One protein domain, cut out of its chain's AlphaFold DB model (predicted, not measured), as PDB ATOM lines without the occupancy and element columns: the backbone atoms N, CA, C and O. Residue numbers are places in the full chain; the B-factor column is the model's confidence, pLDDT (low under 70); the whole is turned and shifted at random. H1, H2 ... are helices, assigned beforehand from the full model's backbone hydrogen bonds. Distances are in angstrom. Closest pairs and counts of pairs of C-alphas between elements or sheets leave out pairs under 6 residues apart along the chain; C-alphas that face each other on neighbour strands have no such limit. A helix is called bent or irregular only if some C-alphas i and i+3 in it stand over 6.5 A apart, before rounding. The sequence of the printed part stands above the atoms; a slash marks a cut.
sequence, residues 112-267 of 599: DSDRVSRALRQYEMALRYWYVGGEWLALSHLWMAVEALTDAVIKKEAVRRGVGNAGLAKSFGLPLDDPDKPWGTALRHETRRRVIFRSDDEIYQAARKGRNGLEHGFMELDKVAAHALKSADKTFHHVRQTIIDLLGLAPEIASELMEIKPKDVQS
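Overview. This is residues 112 to 267 of the 599 residues of an uncharacterized protein of Modestobacter sp. DSM 44400 (UniProt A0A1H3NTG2). H1, H2a and H6b lie side by side as a bundle, and the hairpin of H5 and H6a packs on H2a near its Glu 135 end. Beyond the other end of H2a, H2b, H3 and H4 make a crossed cluster, while H7 folds back along H6b. The 156 printed residues include seven named helices, H1 to H7 in chain order, and no named strand: all helix. The whole is compact, with a radius of gyration of the C-alphas of 16.1 A and spans of 49 by 42 by 25 A.

Along the chain. H1, residues 113 to 128, begins at C-alpha (142.801, 269.317, 239.764) and is 22.5 A long. H2, residues 135 to 161, was assigned as one helix by its hydrogen bonds but is bent, C-alphas 148 and 151 being 7.2 A apart; its arms are H2a, 135 to 148, 19.7 A, and H2b, 151 to 161, 15.3 A. H3 is residues 165 to 171, H4 183 to 196, and H5 201 to 216, 21.7 A. H6, residues 221 to 247, likewise one helix by hydrogen bonds, is bent, C-alphas 230 and 233 being 7.7 A apart, into H6a, 221 to 230, and H6b, 233 to 247, 21.4 A. H7, residues 251 to 259, ends at C-alpha (134.838, 292.190, 244.374).

Arrangement. H1 and H2a form a hairpin at 3 degrees, a shallow tilt, closest at C-alphas of Ala 126 and Ala 138, 4.0 A. H6b touches H2a at Val 239 and Val 146, C-alphas 6.4 A apart. H5 touches H2a about perpendicular, 77 degrees, closest at C-alphas 211 and 140, 5.5 A. H2b touches H3, C-alphas 158 and 168 at 5.9 A, and H4, 154 and 191 at 6.7 A. H7 touches H6b, C-alphas 254 and 244 at 6.3 A. Every O i to N i+4 pair is within hydrogen-bond range in H1, H2a, H2b, H3, H4, H5, H6a, H6b and H7.

Size, cuts and confidence. The farthest C-alphas, Asp 177 and Ser 267, are 51.1 A apart. The printed part has no cut, the link H3 to H4 is long, and no printed residue is under 70 in pLDDT.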
ATOM      1  N   ASP A 112     146.287 269.147 237.327       89.81
ATOM      2  CA  ASP A 112     146.500 269.674 238.684       89.81
ATOM      3  C   ASP A 112     145.204 269.923 239.485       89.81
ATOM      4  O   ASP A 112     145.211 270.634 240.492       89.81
ATOM      5  N   SER A 113     144.103 269.273 239.086       92.50
ATOM      6  CA  SER A 113     142.801 269.317 239.764       92.50
ATOM      7  C   SER A 113     142.902 268.948 241.247       92.50
ATOM      8  O   SER A 113     142.331 269.645 242.080       92.50
ATOM      9  N   ASP A 114     143.712 267.949 241.613       94.88
ATOM     10  CA  ASP A 114     143.952 267.565 243.014       94.88
ATOM     11  C   ASP A 114     144.580 268.689 243.848       94.88
ATOM     12  O   ASP A 114     144.287 268.845 245.038       94.88
ATOM     13  N   ARG A 115     145.463 269.489 243.236       96.69
ATOM     14  CA  ARG A 115     146.140 270.610 243.901       96.69
ATOM     15  C   ARG A 115     145.180 271.772 244.110       96.69
ATOM     16  O   ARG A 115     145.116 272.302 245.218       96.69
ATOM     17  N   VAL A 116     144.398 272.110 243.084       96.94
ATOM     18  CA  VAL A 116     143.353 273.142 243.170       96.94
ATOM     19  C   VAL A 116     142.257 272.721 244.152       96.94
ATOM     20  O   VAL A 116     141.869 273.513 245.004       96.94
ATOM     21  N   SER A 117     141.822 271.460 244.116       96.44
ATOM     22  CA  SER A 117     140.846 270.898 245.055       96.44
ATOM     23  C   SER A 117     141.337 270.984 246.502       96.44
ATOM     24  O   SER A 117     140.609 271.439 247.385       96.44
ATOM     25  N   ARG A 118     142.602 270.620 246.755       97.69
ATOM     26  CA  ARG A 118     143.211 270.754 248.084       97.69
ATOM     27  C   ARG A 118     143.274 272.211 248.533       97.69
ATOM     28  O   ARG A 118     142.963 272.486 249.686       97.69
ATOM     29  N   ALA A 119     143.646 273.127 247.644       98.38
ATOM     30  CA  ALA A 119     143.690 274.551 247.954       98.38
ATOM     31  C   ALA A 119     142.304 275.126 248.270       98.38
ATOM     32  O   ALA A 119     142.174 275.858 249.241       98.38
ATOM     33  N   LEU A 120     141.268 274.745 247.515       98.00
ATOM     34  CA  LEU A 120     139.877 275.123 247.779       98.00
ATOM     35  C   LEU A 120     139.403 274.638 249.156       98.00
ATOM     36  O   LEU A 120     138.814 275.413 249.901       98.00
ATOM     37  N   ARG A 121     139.724 273.397 249.541       97.31
ATOM     38  CA  ARG A 121     139.417 272.887 250.892       97.31
ATOM     39  C   ARG A 121     140.148 273.664 251.987       97.31
ATOM     40  O   ARG A 121     139.563 273.965 253.016       97.31
ATOM     41  N   GLN A 122     141.416 274.009 251.772       98.38
ATOM     42  CA  GLN A 122     142.163 274.838 252.723       98.38
ATOM     43  C   GLN A 122     141.605 276.269 252.789       98.38
ATOM     44  O   GLN A 122     141.532 276.848 253.866       98.38
ATOM     45  N   TYR A 123     141.136 276.822 251.670       98.50
ATOM     46  CA  TYR A 123     140.454 278.115 251.632       98.50
ATOM     47  C   TYR A 123     139.130 278.093 252.410       98.50
ATOM     48  O   TYR A 123     138.854 279.004 253.182       98.50
ATOM     49  N   GLU A 124     138.335 277.030 252.270       97.50
ATOM     50  CA  GLU A 124     137.128 276.813 253.078       97.50
ATOM     51  C   GLU A 124     137.454 276.727 254.577       97.50
ATOM     52  O   GLU A 124     136.784 277.365 255.388       97.50
ATOM     53  N   MET A 125     138.509 275.998 254.961       98.00
ATOM     54  CA  MET A 125     138.965 275.977 256.358       98.00
ATOM     55  C   MET A 125     139.406 277.361 256.830       98.00
ATOM     56  O   MET A 125     139.091 277.750 257.950       98.00
ATOM     57  N   ALA A 126     140.069 278.146 255.980       98.12
ATOM     58  CA  ALA A 126     140.405 279.517 256.325       98.12
ATOM     59  C   ALA A 126     139.151 280.364 256.593       98.12
ATOM     60  O   ALA A 126     139.132 281.093 257.579       98.12
ATOM     61  N   LEU A 127     138.093 280.232 255.779       97.06
ATOM     62  CA  LEU A 127     136.802 280.894 256.019       97.06
ATOM     63  C   LEU A 127     136.147 280.431 257.329       97.06
ATOM     64  O   LEU A 127     135.566 281.242 258.044       97.06
ATOM     65  N   ARG A 128     136.289 279.151 257.694       96.25
ATOM     66  CA  ARG A 128     135.827 278.622 258.989       96.25
ATOM     67  C   ARG A 128     136.542 279.253 260.177       96.25
ATOM     68  O   ARG A 128     135.924 279.448 261.213       96.25
ATOM     69  N   TYR A 129     137.811 279.608 260.039       96.62
ATOM     70  CA  TYR A 129     138.549 280.325 261.081       96.62
ATOM     71  C   TYR A 129     138.553 281.846 260.878       96.62
ATOM     72  O   TYR A 129     139.255 282.566 261.589       96.62
ATOM     73  N   TRP A 130     137.766 282.358 259.926       94.38
ATOM     74  CA  TRP A 130     137.655 283.788 259.666       94.38
ATOM     75  C   TRP A 130     136.652 284.439 260.612       94.38
ATOM     76  O   TRP A 130     135.516 284.733 260.249       94.38
ATOM     77  N   TYR A 131     137.100 284.628 261.847       92.06
ATOM     78  CA  TYR A 131     136.350 285.276 262.912       92.06
ATOM     79  C   TYR A 131     137.291 286.088 263.814       92.06
ATOM     80  O   TYR A 131     138.511 285.909 263.763       92.06
ATOM     81  N   VAL A 132     136.755 286.989 264.642       88.56
ATOM     82  CA  VAL A 132     137.560 287.835 265.543       88.56
ATOM     83  C   VAL A 132     138.381 286.977 266.520       88.56
ATOM     84  O   VAL A 132     137.829 286.303 267.391       88.56
ATOM     85  N   GLY A 133     139.709 287.032 266.406       90.56
ATOM     86  CA  GLY A 133     140.662 286.233 267.187       90.56
ATOM     87  C   GLY A 133     141.060 284.891 266.550       90.56
ATOM     88  O   GLY A 133     141.957 284.219 267.064       90.56
ATOM     89  N   GLY A 134     140.419 284.487 265.447       94.19
ATOM     90  CA  GLY A 134     140.720 283.265 264.686       94.19
ATOM     91  C   GLY A 134     141.709 283.466 263.530       94.19
ATOM     92  O   GLY A 134     142.082 282.514 262.843       94.19
ATOM     93  N   GLU A 135     142.182 284.693 263.308       94.44
ATOM     94  CA  GLU A 135     142.896 285.102 262.092       94.44
ATOM     95  C   GLU A 135     144.196 284.327 261.873       94.44
ATOM     96  O   GLU A 135     144.604 284.099 260.736       94.44
ATOM     97  N   TRP A 136     144.864 283.913 262.949       96.12
ATOM     98  CA  TRP A 136     146.103 283.142 262.887       96.12
ATOM     99  C   TRP A 136     145.880 281.707 262.389       96.12
ATOM    100  O   TRP A 136     146.707 281.192 261.632       96.12
ATOM    101  N   LEU A 137     144.742 281.086 262.727       97.44
ATOM    102  CA  LEU A 137     144.330 279.798 262.162       97.44
ATOM    103  C   LEU A 137     143.905 279.954 260.703       97.44
ATOM    104  O   LEU A 137     144.330 279.166 259.857       97.44
ATOM    105  N   ALA A 138     143.146 281.010 260.386       97.44
ATOM    106  CA  ALA A 138     142.803 281.330 259.004       97.44
ATOM    107  C   ALA A 138     144.069 281.506 258.148       97.44
ATOM    108  O   ALA A 138     144.190 280.895 257.086       97.44
ATOM    109  N   LEU A 139     145.060 282.257 258.645       98.12
ATOM    110  CA  LEU A 139     146.351 282.444 257.984       98.12
ATOM    111  C   LEU A 139     147.096 281.118 257.772       98.12
ATOM    112  O   LEU A 139     147.670 280.912 256.704       98.12
ATOM    113  N   SER A 140     147.085 280.220 258.759       98.19
ATOM    114  CA  SER A 140     147.716 278.901 258.645       98.19
ATOM    115  C   SER A 140     147.122 278.092 257.486       98.19
ATOM    116  O   SER A 140     147.849 277.627 256.605       98.19
ATOM    117  N   HIS A 141     145.791 278.020 257.404       98.62
ATOM    118  CA  HIS A 141     145.099 277.337 256.311       98.62
ATOM    119  C   HIS A 141     145.309 278.020 254.953       98.62
ATOM    120  O   HIS A 141     145.553 277.344 253.950       98.62
ATOM    121  N   LEU A 142     145.317 279.354 254.901       98.69
ATOM    122  CA  LEU A 142     145.669 280.085 253.681       98.69
ATOM    123  C   LEU A 142     147.090 279.770 253.219       98.69
ATOM    124  O   LEU A 142     147.321 279.585 252.025       98.69
ATOM    125  N   TRP A 143     148.043 279.660 254.144       98.56
ATOM    126  CA  TRP A 143     149.398 279.258 253.799       98.56
ATOM    127  C   TRP A 143     149.424 277.835 253.236       98.56
ATOM    128  O   TRP A 143     150.001 277.621 252.173       98.56
ATOM    129  N   MET A 144     148.723 276.878 253.852       98.62
ATOM    130  CA  MET A 144     148.585 275.521 253.298       98.62
ATOM    131  C   MET A 144     147.958 275.527 251.894       98.62
ATOM    132  O   MET A 144     148.369 274.742 251.033       98.62
ATOM    133  N   ALA A 145     147.012 276.434 251.621       98.62
ATOM    134  CA  ALA A 145     146.477 276.644 250.277       98.62
ATOM    135  C   ALA A 145     147.563 277.150 249.311       98.62
ATOM    136  O   ALA A 145     147.733 276.574 248.238       98.62
ATOM    137  N   VAL A 146     148.364 278.151 249.699       98.69
ATOM    138  CA  VAL A 146     149.528 278.628 248.920       98.69
ATOM    139  C   VAL A 146     150.482 277.475 248.590       98.69
ATOM    140  O   VAL A 146     150.945 277.346 247.451       98.69
ATOM    141  N   GLU A 147     150.776 276.606 249.558       98.31
ATOM    142  CA  GLU A 147     151.659 275.457 249.347       98.31
ATOM    143  C   GLU A 147     151.060 274.436 248.378       98.31
ATOM    144  O   GLU A 147     151.767 273.954 247.490       98.31
ATOM    145  N   ALA A 148     149.759 274.155 248.497       98.38
ATOM    146  CA  ALA A 148     149.038 273.283 247.578       98.38
ATOM    147  C   ALA A 148     149.038 273.834 246.140       98.38
ATOM    148  O   ALA A 148     149.229 273.062 245.201       98.38
ATOM    149  N   LEU A 149     148.891 275.152 245.969       98.50
ATOM    150  CA  LEU A 149     148.860 275.819 244.662       98.50
ATOM    151  C   LEU A 149     150.238 275.939 243.998       98.50
ATOM    152  O   LEU A 149     150.311 276.042 242.776       98.50
ATOM    153  N   THR A 150     151.328 275.922 244.773       98.44
ATOM    154  CA  THR A 150     152.676 276.281 244.292       98.44
ATOM    155  C   THR A 150     153.087 275.510 243.030       98.44
ATOM    156  O   THR A 150     153.491 276.129 242.049       98.44
ATOM    157  N   ASP A 151     152.964 274.180 243.020       97.25
ATOM    158  CA  ASP A 151     153.407 273.368 241.875       97.25
ATOM    159  C   ASP A 151     152.501 273.562 240.637       97.25
ATOM    160  O   ASP A 151     153.001 273.610 239.511       97.25
ATOM    161  N   ALA A 152     151.189 273.751 240.832       97.50
ATOM    162  CA  ALA A 152     150.248 274.042 239.745       97.50
ATOM    163  C   ALA A 152     150.552 275.402 239.091       97.50
ATOM    164  O   ALA A 152     150.554 275.530 237.866       97.50
ATOM    165  N   VAL A 153     150.890 276.407 239.907       98.00
ATOM    166  CA  VAL A 153     151.314 277.732 239.438       98.00
ATOM    167  C   VAL A 153     152.651 277.659 238.700       98.00
ATOM    168  O   VAL A 153     152.755 278.237 237.620       98.00
ATOM    169  N   ILE A 154     153.648 276.920 239.215       97.94
ATOM    170  CA  ILE A 154     154.934 276.695 238.522       97.94
ATOM    171  C   ILE A 154     154.683 276.152 237.118       97.94
ATOM    172  O   ILE A 154     155.203 276.692 236.144       97.94
ATOM    173  N   LYS A 155     153.863 275.103 237.002       96.56
ATOM    174  CA  LYS A 155     153.575 274.460 235.720       96.56
ATOM    175  C   LYS A 155     152.843 275.398 234.764       96.56
ATOM    176  O   LYS A 155     153.255 275.520 233.612       96.56
ATOM    177  N   LYS A 156     151.797 276.090 235.232       96.06
ATOM    178  CA  LYS A 156     151.064 277.070 234.416       96.06
ATOM    179  C   LYS A 156     151.994 278.176 233.915       96.06
ATOM    180  O   LYS A 156     151.947 278.533 232.742       96.06
ATOM    181  N   GLU A 157     152.858 278.689 234.782       97.31
ATOM    182  CA  GLU A 157     153.789 279.765 234.449       97.31
ATOM    183  C   GLU A 157     154.898 279.307 233.490       97.31
ATOM    184  O   GLU A 157     155.261 280.037 232.568       97.31
ATOM    185  N   ALA A 158     155.397 278.083 233.660       97.00
ATOM    186  CA  ALA A 158     156.349 277.450 232.757       97.00
ATOM    187  C   ALA A 158     155.751 277.288 231.345       97.00
ATOM    188  O   ALA A 158     156.355 277.732 230.367       97.00
ATOM    189  N   VAL A 159     154.516 276.774 231.248       95.88
ATOM    190  CA  VAL A 159     153.763 276.665 229.983       95.88
ATOM    191  C   VAL A 159     153.540 278.039 229.354       95.88
ATOM    192  O   VAL A 159     153.840 278.223 228.177       95.88
ATOM    193  N   ARG A 160     153.089 279.028 230.136       95.44
ATOM    194  CA  ARG A 160     152.856 280.403 229.661       95.44
ATOM    195  C   ARG A 160     154.113 281.037 229.059       95.44
ATOM    196  O   ARG A 160     154.013 281.821 228.123       95.44
ATOM    197  N   ARG A 161     155.291 280.711 229.598       96.50
ATOM    198  CA  ARG A 161     156.592 281.208 229.120       96.50
ATOM    199  C   ARG A 161     157.246 280.309 228.065       96.50
ATOM    200  O   ARG A 161     158.310 280.670 227.569       96.50
ATOM    201  N   GLY A 162     156.664 279.154 227.742       97.31
ATOM    202  CA  GLY A 162     157.254 278.184 226.817       97.31
ATOM    203  C   GLY A 162     158.570 277.573 227.317       97.31
ATOM    204  O   GLY A 162     159.446 277.266 226.513       97.31
ATOM    205  N   VAL A 163     158.743 277.421 228.635       98.00
ATOM    206  CA  VAL A 163     159.964 276.871 229.258       98.00
ATOM    207  C   VAL A 163     159.636 275.705 230.193       98.00
ATOM    208  O   VAL A 163     158.508 275.563 230.645       98.00
ATOM    209  N   GLY A 164     160.625 274.869 230.521       97.25
ATOM    210  CA  GLY A 164     160.518 273.909 231.632       97.25
ATOM    211  C   GLY A 164     160.842 274.545 232.992       97.25
ATOM    212  O   GLY A 164     161.280 275.693 233.058       97.25
ATOM    213  N   ASN A 165     160.719 273.786 234.089       97.25
ATOM    214  CA  ASN A 165     160.949 274.293 235.455       97.25
ATOM    215  C   ASN A 165     162.350 274.900 235.664       97.25
ATOM    216  O   ASN A 165     162.469 275.942 236.301       97.25
ATOM    217  N   ALA A 166     163.401 274.298 235.097       96.81
ATOM    218  CA  ALA A 166     164.760 274.850 235.162       96.81
ATOM    219  C   ALA A 166     164.884 276.173 234.381       96.81
ATOM    220  O   ALA A 166     165.538 277.112 234.830       96.81
ATOM    221  N   GLY A 167     164.200 276.282 233.236       97.19
ATOM    222  CA  GLY A 167     164.113 277.531 232.478       97.19
ATOM    223  C   GLY A 167     163.355 278.615 233.246       97.19
ATOM    224  O   GLY A 167     163.788 279.767 233.271       97.19
ATOM    225  N   LEU A 168     162.281 278.243 233.950       97.38
ATOM    226  CA  LEU A 168     161.557 279.152 234.836       97.38
ATOM    227  C   LEU A 168     162.444 279.618 236.004       97.38
ATOM    228  O   LEU A 168     162.527 280.820 236.247       97.38
ATOM    229  N   ALA A 169     163.169 278.707 236.659       97.12
ATOM    230  CA  ALA A 169     164.125 279.038 237.719       97.12
ATOM    231  C   ALA A 169     165.216 280.003 237.230       97.12
ATOM    232  O   ALA A 169     165.459 281.033 237.864       97.12
ATOM    233  N   LYS A 170     165.789 279.749 236.046       97.06
ATOM    234  CA  LYS A 170     166.737 280.665 235.399       97.06
ATOM    235  C   LYS A 170     166.114 282.039 235.139       97.06
ATOM    236  O   LYS A 170     166.756 283.052 235.391       97.06
ATOM    237  N   SER A 171     164.851 282.095 234.708       96.81
ATOM    238  CA  SER A 171     164.137 283.366 234.493       96.81
ATOM    239  C   SER A 171     163.875 284.155 235.784       96.81
ATOM    240  O   SER A 171     163.633 285.359 235.730       96.81
ATOM    241  N   PHE A 172     163.938 283.502 236.950       96.56
ATOM    242  CA  PHE A 172     163.891 284.159 238.260       96.56
ATOM    243  C   PHE A 172     165.276 284.562 238.786       96.56
ATOM    244  O   PHE A 172     165.349 285.225 239.824       96.56
ATOM    245  N   GLY A 173     166.349 284.222 238.062       96.31
ATOM    246  CA  GLY A 173     167.732 284.487 238.453       96.31
ATOM    247  C   GLY A 173     168.299 283.469 239.446       96.31
ATOM    248  O   GLY A 173     169.210 283.807 240.192       96.31
ATOM    249  N   LEU A 174     167.749 282.250 239.499       96.19
ATOM    250  CA  LEU A 174     168.212 281.207 240.417       96.19
ATOM    251  C   LEU A 174     169.369 280.398 239.799       96.19
ATOM    252  O   LEU A 174     169.245 279.970 238.646       96.19
ATOM    253  N   PRO A 175     170.472 280.160 240.537       93.88
ATOM    254  CA  PRO A 175     171.555 279.300 240.072       93.88
ATOM    255  C   PRO A 175     171.077 277.843 240.024       93.88
ATOM    256  O   PRO A 175     170.478 277.360 240.981       93.88
ATOM    257  N   LEU A 176     171.319 277.148 238.909       94.19
ATOM    258  CA  LEU A 176     170.910 275.743 238.743       94.19
ATOM    259  C   LEU A 176     171.916 274.755 239.349       94.19
ATOM    260  O   LEU A 176     171.518 273.662 239.742       94.19
ATOM    261  N   ASP A 177     173.179 275.169 239.463       92.62
ATOM    262  CA  ASP A 177     174.309 274.311 239.842       92.62
ATOM    263  C   ASP A 177     174.861 274.633 241.246       92.62
ATOM    264  O   ASP A 177     176.014 274.332 241.537       92.62
ATOM    265  N   ASP A 178     174.071 275.276 242.117       89.44
ATOM    266  CA  ASP A 178     174.458 275.554 243.512       89.44
ATOM    267  C   ASP A 178     174.153 274.326 244.401       89.44
ATOM    268  O   ASP A 178     172.975 274.035 244.650       89.44
ATOM    269  N   PRO A 179     175.174 273.582 244.873       85.12
ATOM    270  CA  PRO A 179     174.968 272.367 245.659       85.12
ATOM    271  C   PRO A 179     174.392 272.646 247.054       85.12
ATOM    272  O   PRO A 179     173.701 271.787 247.603       85.12
ATOM    273  N   ASP A 180     174.616 273.840 247.610       90.00
ATOM    274  CA  ASP A 180     174.155 274.204 248.953       90.00
ATOM    275  C   ASP A 180     172.699 274.696 248.945       90.00
ATOM    276  O   ASP A 180     172.032 274.740 249.984       90.00
ATOM    277  N   LYS A 181     172.176 275.080 247.771       86.94
ATOM    278  CA  LYS A 181     170.830 275.648 247.608       86.94
ATOM    279  C   LYS A 181     170.100 275.017 246.423       86.94
ATOM    280  O   LYS A 181     170.061 275.604 245.341       86.94
ATOM    281  N   PRO A 182     169.412 273.878 246.629       92.62
ATOM    282  CA  PRO A 182     168.640 273.229 245.578       92.62
ATOM    283  C   PRO A 182     167.644 274.198 244.926       92.62
ATOM    284  O   PRO A 182     166.688 274.663 245.563       92.62
ATOM    285  N   TRP A 183     167.841 274.482 243.635       95.31
ATOM    286  CA  TRP A 183     167.054 275.476 242.897       95.31
ATOM    287  C   TRP A 183     165.553 275.174 242.903       95.31
ATOM    288  O   TRP A 183     164.752 276.097 242.807       95.31
ATOM    289  N   GLY A 184     165.146 273.908 243.057       95.50
ATOM    290  CA  GLY A 184     163.737 273.515 243.151       95.50
ATOM    291  C   GLY A 184     163.037 274.096 244.385       95.50
ATOM    292  O   GLY A 184     161.927 274.624 244.281       95.50
ATOM    293  N   THR A 185     163.699 274.077 245.544       95.12
ATOM    294  CA  THR A 185     163.178 274.693 246.776       95.12
ATOM    295  C   THR A 185     163.139 276.213 246.639       95.12
ATOM    296  O   THR A 185     162.130 276.842 246.963       95.12
ATOM    297  N   ALA A 186     164.196 276.811 246.079       95.81
ATOM    298  CA  ALA A 186     164.244 278.247 245.811       95.81
ATOM    299  C   ALA A 186     163.164 278.688 244.802       95.81
ATOM    300  O   ALA A 186     162.512 279.710 245.010       95.81
ATOM    301  N   LEU A 187     162.902 277.890 243.761       98.00
ATOM    302  CA  LEU A 187     161.857 278.142 242.768       98.00
ATOM    303  C   LEU A 187     160.473 278.156 243.416       98.00
ATOM    304  O   LEU A 187     159.669 279.034 243.107       98.00
ATOM    305  N   ARG A 188     160.191 277.229 244.338       97.88
ATOM    306  CA  ARG A 188     158.931 277.228 245.097       97.88
ATOM    307  C   ARG A 188     158.772 278.505 245.920       97.88
ATOM    308  O   ARG A 188     157.722 279.137 245.844       97.88
ATOM    309  N   HIS A 189     159.810 278.921 246.647       96.94
ATOM    310  CA  HIS A 189     159.782 280.173 247.409       96.94
ATOM    311  C   HIS A 189     159.564 281.399 246.516       96.94
ATOM    312  O   HIS A 189     158.680 282.208 246.800       96.94
ATOM    313  N   GLU A 190     160.311 281.518 245.419       98.00
ATOM    314  CA  GLU A 190     160.176 282.654 244.505       98.00
ATOM    315  C   GLU A 190     158.844 282.638 243.749       98.00
ATOM    316  O   GLU A 190     158.288 283.701 243.497       98.00
ATOM    317  N   THR A 191     158.274 281.467 243.447       98.44
ATOM    318  CA  THR A 191     156.932 281.377 242.845       98.44
ATOM    319  C   THR A 191     155.867 281.881 243.810       98.44
ATOM    320  O   THR A 191     155.011 282.674 243.416       98.44
ATOM    321  N   ARG A 192     155.929 281.477 245.087       98.50
ATOM    322  CA  ARG A 192     155.015 281.990 246.118       98.50
ATOM    323  C   ARG A 192     155.124 283.512 246.200       98.50
ATOM    324  O   ARG A 192     154.121 284.195 246.048       98.50
ATOM    325  N   ARG A 193     156.341 284.040 246.340       98.44
ATOM    326  CA  ARG A 193     156.601 285.481 246.482       98.44
ATOM    327  C   ARG A 193     156.195 286.298 245.248       98.44
ATOM    328  O   ARG A 193     155.412 287.233 245.359       98.44
ATOM    329  N   ARG A 194     156.711 285.950 244.065       98.19
ATOM    330  CA  ARG A 194     156.566 286.767 242.846       98.19
ATOM    331  C   ARG A 194     155.252 286.547 242.111       98.19
ATOM    332  O   ARG A 194     154.759 287.482 241.493       98.19
ATOM    333  N   VAL A 195     154.716 285.325 242.135       98.25
ATOM    334  CA  VAL A 195     153.544 284.956 241.325       98.25
ATOM    335  C   VAL A 195     152.280 284.923 242.181       98.25
ATOM    336  O   VAL A 195     151.356 285.676 241.901       98.25
ATOM    337  N   ILE A 196     152.249 284.129 243.260       98.44
ATOM    338  CA  ILE A 196     151.047 283.991 244.111       98.44
ATOM    339  C   ILE A 196     150.772 285.288 244.888       98.44
ATOM    340  O   ILE A 196     149.680 285.847 244.807       98.44
ATOM    341  N   PHE A 197     151.782 285.809 245.588       98.56
ATOM    342  CA  PHE A 197     151.706 287.085 246.309       98.56
ATOM    343  C   PHE A 197     151.959 288.301 245.409       98.56
ATOM    344  O   PHE A 197     151.942 289.426 245.889       98.56
ATOM    345  N   ARG A 198     152.178 288.113 244.098       98.25
ATOM    346  CA  ARG A 198     152.363 289.205 243.119       98.25
ATOM    347  C   ARG A 198     153.440 290.223 243.513       98.25
ATOM    348  O   ARG A 198     153.336 291.399 243.186       98.25
ATOM    349  N   SER A 199     154.501 289.760 244.171       98.06
ATOM    350  CA  SER A 199     155.575 290.606 244.713       98.06
ATOM    351  C   SER A 199     155.132 291.568 245.828       98.06
ATOM    352  O   SER A 199     155.855 292.515 246.125       98.06
ATOM    353  N   ASP A 200     153.996 291.311 246.489       98.31
ATOM    354  CA  ASP A 200     153.660 291.917 247.783       98.31
ATOM    355  C   ASP A 200     154.551 291.294 248.873       98.31
ATOM    356  O   ASP A 200     154.179 290.365 249.600       98.31
ATOM    357  N   ASP A 201     155.797 291.770 248.921       98.06
ATOM    358  CA  ASP A 201     156.829 291.272 249.827       98.06
ATOM    359  C   ASP A 201     156.454 291.496 251.297       98.06
ATOM    360  O   ASP A 201     156.799 290.675 252.150       98.06
ATOM    361  N   GLU A 202     155.723 292.567 251.608       98.06
ATOM    362  CA  GLU A 202     155.285 292.857 252.971       98.06
ATOM    363  C   GLU A 202     154.322 291.778 253.475       98.06
ATOM    364  O   GLU A 202     154.542 291.197 254.546       98.06
ATOM    365  N   ILE A 203     153.290 291.472 252.688       98.25
ATOM    366  CA  ILE A 203     152.275 290.487 253.061       98.25
ATOM    367  C   ILE A 203     152.840 289.075 253.005       98.25
ATOM    368  O   ILE A 203     152.612 288.306 253.939       98.25
ATOM    369  N   TYR A 204     153.654 288.746 251.999       98.44
ATOM    370  CA  TYR A 204     154.340 287.455 251.940       98.44
ATOM    371  C   TYR A 204     155.193 287.203 253.192       98.44
ATOM    372  O   TYR A 204     155.113 286.129 253.796       98.44
ATOM    373  N   GLN A 205     156.003 288.182 253.615       98.12
ATOM    374  CA  GLN A 205     156.857 288.026 254.793       98.12
ATOM    375  C   GLN A 205     156.048 287.974 256.088       98.12
ATOM    376  O   GLN A 205     156.376 287.172 256.963       98.12
ATOM    377  N   ALA A 206     154.998 288.788 256.223       97.75
ATOM    378  CA  ALA A 206     154.117 288.750 257.388       97.75
ATOM    379  C   ALA A 206     153.387 287.402 257.502       97.75
ATOM    380  O   ALA A 206     153.444 286.779 258.562       97.75
ATOM    381  N   ALA A 207     152.812 286.903 256.403       97.94
ATOM    382  CA  ALA A 207     152.139 285.609 256.346       97.94
ATOM    383  C   ALA A 207     153.095 284.458 256.690       97.94
ATOM    384  O   ALA A 207     152.811 283.632 257.559       97.94
ATOM    385  N   ARG A 208     154.283 284.448 256.068       97.69
ATOM    386  CA  ARG A 208     155.322 283.442 256.323       97.69
ATOM    387  C   ARG A 208     155.784 283.452 257.779       97.69
ATOM    388  O   ARG A 208     155.945 282.387 258.367       97.69
ATOM    389  N   LYS A 209     156.031 284.635 258.354       97.19
ATOM    390  CA  LYS A 209     156.464 284.781 259.753       97.19
ATOM    391  C   LYS A 209     155.376 284.344 260.728       97.19
ATOM    392  O   LYS A 209     155.698 283.589 261.636       97.19
ATOM    393  N   GLY A 210     154.128 284.767 260.515       95.81
ATOM    394  CA  GLY A 210     152.992 284.377 261.353       95.81
ATOM    395  C   GLY A 210     152.801 282.862 261.377       95.81
ATOM    396  O   GLY A 210     152.797 282.256 262.445       95.81
ATOM    397  N   ARG A 211     152.766 282.229 260.198       95.25
ATOM    398  CA  ARG A 211     152.674 280.767 260.073       95.25
ATOM    399  C   ARG A 211     153.859 280.046 260.714       95.25
ATOM    400  O   ARG A 211     153.659 279.106 261.471       95.25
ATOM    401  N   ASN A 212     155.092 280.470 260.431       95.19
ATOM    402  CA  ASN A 212     156.276 279.818 260.997       95.19
ATOM    403  C   ASN A 212     156.340 279.968 262.520       95.19
ATOM    404  O   ASN A 212     156.713 279.016 263.197       95.19
ATOM    405  N   GLY A 213     155.988 281.146 263.044       95.44
ATOM    406  CA  GLY A 213     155.931 281.403 264.481       95.44
ATOM    407  C   GLY A 213     154.964 280.458 265.186       95.44
ATOM    408  O   GLY A 213     155.324 279.890 266.213       95.44
ATOM    409  N   LEU A 214     153.795 280.229 264.579       94.75
ATOM    410  CA  LEU A 214     152.800 279.284 265.073       94.75
ATOM    411  C   LEU A 214     153.280 277.828 265.010       94.75
ATOM    412  O   LEU A 214     153.276 277.135 266.020       94.75
ATOM    413  N   GLU A 215     153.684 277.352 263.832       93.50
ATOM    414  CA  GLU A 215     153.994 275.932 263.623       93.50
ATOM    415  C   GLU A 215     155.224 275.451 264.395       93.50
ATOM    416  O   GLU A 215     155.294 274.291 264.794       93.50
ATOM    417  N   HIS A 216     156.212 276.325 264.576       94.12
ATOM    418  CA  HIS A 216     157.466 275.974 265.236       94.12
ATOM    419  C   HIS A 216     157.521 276.421 266.702       94.12
ATOM    420  O   HIS A 216     158.519 276.153 267.366       94.12
ATOM    421  N   GLY A 217     156.494 277.117 267.203       91.50
ATOM    422  CA  GLY A 217     156.372 277.503 268.612       91.50
ATOM    423  C   GLY A 217     157.462 278.443 269.141       91.50
ATOM    424  O   GLY A 217     157.626 278.556 270.350       91.50
ATOM    425  N   PHE A 218     158.235 279.108 268.273       93.19
ATOM    426  CA  PHE A 218     159.305 280.026 268.701       93.19
ATOM    427  C   PHE A 218     158.820 281.464 268.934       93.19
ATOM    428  O   PHE A 218     159.614 282.328 269.311       93.19
ATOM    429  N   MET A 219     157.555 281.756 268.624       94.50
ATOM    430  CA  MET A 219     156.974 283.093 268.693       94.50
ATOM    431  C   MET A 219     155.778 283.096 269.644       94.50
ATOM    432  O   MET A 219     154.902 282.244 269.532       94.50
ATOM    433  N   GLU A 220     155.730 284.094 270.525       95.44
ATOM    434  CA  GLU A 220     154.577 284.360 271.391       95.44
ATOM    435  C   GLU A 220     153.285 284.550 270.574       95.44
ATOM    436  O   GLU A 220     153.297 285.115 269.471       95.44
ATOM    437  N   LEU A 221     152.158 284.086 271.119       93.56
ATOM    438  CA  LEU A 221     150.875 284.066 270.406       93.56
ATOM    439  C   LEU A 221     150.360 285.467 270.045       93.56
ATOM    440  O   LEU A 221     149.718 285.625 269.008       93.56
ATOM    441  N   ASP A 222     150.673 286.492 270.837       94.06
ATOM    442  CA  ASP A 222     150.320 287.889 270.556       94.06
ATOM    443  C   ASP A 222     151.004 288.406 269.276       94.06
ATOM    444  O   ASP A 222     150.375 289.053 268.437       94.06
ATOM    445  N   LYS A 223     152.276 288.052 269.065       96.25
ATOM    446  CA  LYS A 223     153.034 288.393 267.853       96.25
ATOM    447  C   LYS A 223     152.545 287.605 266.640       96.25
ATOM    448  O   LYS A 223     152.466 288.168 265.545       96.25
ATOM    449  N   VAL A 224     152.188 286.330 266.824       95.75
ATOM    450  CA  VAL A 224     151.543 285.520 265.776       95.75
ATOM    451  C   VAL A 224     150.221 286.168 265.360       95.75
ATOM    452  O   VAL A 224     149.998 286.390 264.167       95.75
ATOM    453  N   ALA A 225     149.383 286.545 266.330       93.31
ATOM    454  CA  ALA A 225     148.118 287.228 266.094       93.31
ATOM    455  C   ALA A 225     148.319 288.581 265.391       93.31
ATOM    456  O   ALA A 225     147.613 288.873 264.430       93.31
ATOM    457  N   ALA A 226     149.326 289.371 265.778       93.38
ATOM    458  CA  ALA A 226     149.646 290.638 265.117       93.38
ATOM    459  C   ALA A 226     150.056 290.447 263.643       93.38
ATOM    460  O   ALA A 226     149.606 291.188 262.764       93.38
ATOM    461  N   HIS A 227     150.874 289.433 263.338       95.81
ATOM    462  CA  HIS A 227     151.215 289.088 261.956       95.81
ATOM    463  C   HIS A 227     149.998 288.615 261.156       95.81
ATOM    464  O   HIS A 227     149.849 288.996 259.991       95.81
ATOM    465  N   ALA A 228     149.124 287.820 261.772       95.00
ATOM    466  CA  ALA A 228     147.894 287.353 261.152       95.00
ATOM    467  C   ALA A 228     146.926 288.501 260.861       95.00
ATOM    468  O   ALA A 228     146.488 288.644 259.722       95.00
ATOM    469  N   LEU A 229     146.682 289.383 261.832       92.06
ATOM    470  CA  LEU A 229     145.838 290.565 261.661       92.06
ATOM    471  C   LEU A 229     146.346 291.461 260.525       92.06
ATOM    472  O   LEU A 229     145.555 291.964 259.732       92.06
ATOM    473  N   LYS A 230     147.670 291.601 260.401       93.31
ATOM    474  CA  LYS A 230     148.307 292.379 259.334       93.31
ATOM    475  C   LYS A 230     148.151 291.766 257.934       93.31
ATOM    476  O   LYS A 230     148.179 292.506 256.955       93.31
ATOM    477  N   SER A 231     148.068 290.438 257.811       96.44
ATOM    478  CA  SER A 231     148.286 289.755 256.521       96.44
ATOM    479  C   SER A 231     147.175 288.821 256.049       96.44
ATOM    480  O   SER A 231     147.104 288.566 254.847       96.44
ATOM    481  N   ALA A 232     146.307 288.314 256.928       95.88
ATOM    482  CA  ALA A 232     145.328 287.282 256.579       95.88
ATOM    483  C   ALA A 232     144.341 287.742 255.493       95.88
ATOM    484  O   ALA A 232     144.145 287.021 254.519       95.88
ATOM    485  N   ASP A 233     143.804 288.961 255.602       93.56
ATOM    486  CA  ASP A 233     142.847 289.522 254.635       93.56
ATOM    487  C   ASP A 233     143.430 289.615 253.210       93.56
ATOM    488  O   ASP A 233     142.914 289.031 252.255       93.56
ATOM    489  N   LYS A 234     144.610 290.227 253.061       96.38
ATOM    490  CA  LYS A 234     145.305 290.259 251.765       96.38
ATOM    491  C   LYS A 234     145.752 288.871 251.302       96.38
ATOM    492  O   LYS A 234     145.775 288.592 250.105       96.38
ATOM    493  N   THR A 235     146.067 287.959 252.223       98.31
ATOM    494  CA  THR A 235     146.392 286.572 251.861       98.31
ATOM    495  C   THR A 235     145.165 285.847 251.290       98.31
ATOM    496  O   THR A 235     145.315 285.137 250.292       98.31
ATOM    497  N   PHE A 236     143.953 286.076 251.818       97.94
ATOM    498  CA  PHE A 236     142.705 285.615 251.193       97.94
ATOM    499  C   PHE A 236     142.615 286.096 249.747       97.94
ATOM    500  O   PHE A 236     142.383 285.279 248.855       97.94
ATOM    501  N   HIS A 237     142.847 287.390 249.506       97.75
ATOM    502  CA  HIS A 237     142.831 287.976 248.164       97.75
ATOM    503  C   HIS A 237     143.836 287.286 247.221       97.75
ATOM    504  O   HIS A 237     143.467 286.849 246.128       97.75
ATOM    505  N   HIS A 238     145.094 287.110 247.644       98.69
ATOM    506  CA  HIS A 238     146.123 286.466 246.818       98.69
ATOM    507  C   HIS A 238     145.793 285.010 246.473       98.69
ATOM    508  O   HIS A 238     145.912 284.612 245.308       98.69
ATOM    509  N   VAL A 239     145.355 284.223 247.461       98.69
ATOM    510  CA  VAL A 239     144.971 282.817 247.263       98.69
ATOM    511  C   VAL A 239     143.751 282.720 246.351       98.69
ATOM    512  O   VAL A 239     143.778 281.952 245.390       98.69
ATOM    513  N   ARG A 240     142.720 283.535 246.600       98.56
ATOM    514  CA  ARG A 240     141.484 283.570 245.806       98.56
ATOM    515  C   ARG A 240     141.767 283.871 244.339       98.56
ATOM    516  O   ARG A 240     141.384 283.082 243.479       98.56
ATOM    517  N   GLN A 241     142.509 284.943 244.063       98.56
ATOM    518  CA  GLN A 241     142.882 285.300 242.698       98.56
ATOM    519  C   GLN A 241     143.709 284.190 242.041       98.56
ATOM    520  O   GLN A 241     143.489 283.869 240.883       98.56
ATOM    521  N   THR A 242     144.633 283.557 242.770       98.62
ATOM    522  CA  THR A 242     145.441 282.455 242.217       98.62
ATOM    523  C   THR A 242     144.575 281.257 241.812       98.62
ATOM    524  O   THR A 242     144.815 280.656 240.765       98.62
ATOM    525  N   ILE A 243     143.555 280.916 242.609       98.50
ATOM    526  CA  ILE A 243     142.583 279.866 242.270       98.50
ATOM    527  C   ILE A 243     141.779 280.264 241.023       98.50
ATOM    528  O   ILE A 243     141.676 279.460 240.099       98.50
ATOM    529  N   ILE A 244     141.268 281.499 240.963       98.44
ATOM    530  CA  ILE A 244     140.537 282.043 239.801       98.44
ATOM    531  C   ILE A 244     141.392 281.985 238.533       98.44
ATOM    532  O   ILE A 244     140.937 281.495 237.499       98.44
ATOM    533  N   ASP A 245     142.653 282.412 238.629       97.50
ATOM    534  CA  ASP A 245     143.595 282.378 237.519       97.50
ATOM    535  C   ASP A 245     143.770 280.932 237.033       97.50
ATOM    536  O   ASP A 245     143.725 280.672 235.832       97.50
ATOM    537  N   LEU A 246     143.989 279.971 237.938       97.50
ATOM    538  CA  LEU A 246     144.172 278.556 237.588       97.50
ATOM    539  C   LEU A 246     142.921 277.922 236.970       97.50
ATOM    540  O   LEU A 246     143.067 277.093 236.077       97.50
ATOM    541  N   LEU A 247     141.727 278.336 237.398       97.19
ATOM    542  CA  LEU A 247     140.461 277.917 236.795       97.19
ATOM    543  C   LEU A 247     140.266 278.476 235.378       97.19
ATOM    544  O   LEU A 247     139.471 277.927 234.623       97.19
ATOM    545  N   GLY A 248     140.986 279.541 235.004       96.06
ATOM    546  CA  GLY A 248     140.893 280.134 233.669       96.06
ATOM    547  C   GLY A 248     139.511 280.718 233.377       96.06
ATOM    548  O   GLY A 248     139.013 280.586 232.262       96.06
ATOM    549  N   LEU A 249     138.878 281.317 234.391       97.25
ATOM    550  CA  LEU A 249     137.549 281.916 234.270       97.25
ATOM    551  C   LEU A 249     137.550 283.101 233.294       97.25
ATOM    552  O   LEU A 249     138.572 283.763 233.103       97.25
ATOM    553  N   ALA A 250     136.383 283.381 232.705       97.88
ATOM    554  CA  ALA A 250     136.184 284.577 231.889       97.88
ATOM    555  C   ALA A 250     136.512 285.849 232.704       97.88
ATOM    556  O   ALA A 250     136.195 285.876 233.900       97.88
ATOM    557  N   PRO A 251     137.126 286.889 232.101       98.06
ATOM    558  CA  PRO A 251     137.558 288.089 232.823       98.06
ATOM    559  C   PRO A 251     136.452 288.754 233.646       98.06
ATOM    560  O   PRO A 251     136.710 289.222 234.751       98.06
ATOM    561  N   GLU A 252     135.218 288.747 233.146       98.25
ATOM    562  CA  GLU A 252     134.057 289.354 233.799       98.25
ATOM    563  C   GLU A 252     133.690 288.594 235.083       98.25
ATOM    564  O   GLU A 252     133.553 289.195 236.146       98.25
ATOM    565  N   ILE A 253     133.636 287.258 235.008       98.56
ATOM    566  CA  ILE A 253     133.377 286.371 236.155       98.56
ATOM    567  C   ILE A 253     134.511 286.463 237.180       98.56
ATOM    568  O   ILE A 253     134.269 286.495 238.386       98.56
ATOM    569  N   ALA A 254     135.759 286.498 236.704       98.31
ATOM    570  CA  ALA A 254     136.933 286.648 237.552       98.31
ATOM    571  C   ALA A 254     136.903 287.980 238.318       98.31
ATOM    572  O   ALA A 254     137.146 287.983 239.522       98.31
ATOM    573  N   SER A 255     136.570 289.083 237.639       98.19
ATOM    574  CA  SER A 255     136.433 290.403 238.258       98.19
ATOM    575  C   SER A 255     135.326 290.405 239.310       98.19
ATOM    576  O   SER A 255     135.568 290.804 240.444       98.19
ATOM    577  N   GLU A 256     134.138 289.895 238.977       98.00
ATOM    578  CA  GLU A 256     132.994 289.856 239.894       98.00
ATOM    579  C   GLU A 256     133.290 289.028 241.156       98.00
ATOM    580  O   GLU A 256     133.016 289.467 242.271       98.00
ATOM    581  N   LEU A 257     133.938 287.864 241.017       97.88
ATOM    582  CA  LEU A 257     134.353 287.044 242.161       97.88
ATOM    583  C   LEU A 257     135.355 287.743 243.083       97.88
ATOM    584  O   LEU A 257     135.400 287.410 244.271       97.88
ATOM    585  N   MET A 258     136.186 288.641 242.549       97.62
ATOM    586  CA  MET A 258     137.215 289.355 243.307       97.62
ATOM    587  C   MET A 258     136.678 290.569 244.065       97.62
ATOM    588  O   MET A 258     137.253 290.912 245.098       97.62
ATOM    589  N   GLU A 259     135.560 291.149 243.625       95.88
ATOM    590  CA  GLU A 259     134.838 292.190 244.374       95.88
ATOM    591  C   GLU A 259     134.176 291.638 245.651       95.88
ATOM    592  O   GLU A 259     133.961 292.357 246.628       95.88
ATOM    593  N   ILE A 260     133.885 290.334 245.692       94.19
ATOM    594  CA  ILE A 260     133.297 289.683 246.868       94.19
ATOM    595  C   ILE A 260     134.388 289.446 247.923       94.19
ATOM    596  O   ILE A 260     135.113 288.449 247.877       94.19
ATOM    597  N   LYS A 261     134.485 290.344 248.911       92.69
ATOM    598  CA  LYS A 261     135.396 290.235 250.069       92.69
ATOM    599  C   LYS A 261     134.975 289.133 251.065       92.69
ATOM    600  O   LYS A 261     133.775 288.865 251.195       92.69
ATOM    601  N   PRO A 262     135.928 288.505 251.788       93.00
ATOM    602  CA  PRO A 262     135.613 287.472 252.774       93.00
ATOM    603  C   PRO A 262     134.801 288.060 253.932       93.00
ATOM    604  O   PRO A 262     135.218 289.045 254.540       93.00
ATOM    605  N   LYS A 263     133.646 287.464 254.253       90.06
ATOM    606  CA  LYS A 263     132.763 287.928 255.340       90.06
ATOM    607  C   LYS A 263     132.908 287.047 256.580       90.06
ATOM    608  O   LYS A 263     132.833 285.825 256.480       90.06
ATOM    609  N   ASP A 264     133.089 287.677 257.738       90.25
ATOM    610  CA  ASP A 264     132.949 287.025 259.043       90.25
ATOM    611  C   ASP A 264     131.463 286.926 259.389       90.25
ATOM    612  O   ASP A 264     130.764 287.936 259.444       90.25
ATOM    613  N   VAL A 265     130.993 285.701 259.584       87.50
ATOM    614  CA  VAL A 265     129.601 285.392 259.949       87.50
ATOM    615  C   VAL A 265     129.490 284.706 261.307       87.50
ATOM    616  O   VAL A 265     128.413 284.277 261.704       87.50
ATOM    617  N   GLN A 266     130.610 284.582 262.019       87.75
ATOM    618  CA  GLN A 266     130.694 283.853 263.283       87.75
ATOM    619  C   GLN A 266     130.908 284.787 264.471       87.75
ATOM    620  O   GLN A 266     130.483 284.474 265.579       87.75
ATOM    621  N   SER A 267     131.576 285.928 264.277       82.12
ATOM    622  CA  SER A 267     131.799 286.913 265.339       82.12
ATOM    623  C   SER A 267     130.929 288.145 265.153       82.12
ATOM    624  O   SER A 267     131.388 289.184 264.688       82.12
TER     625      SER A 267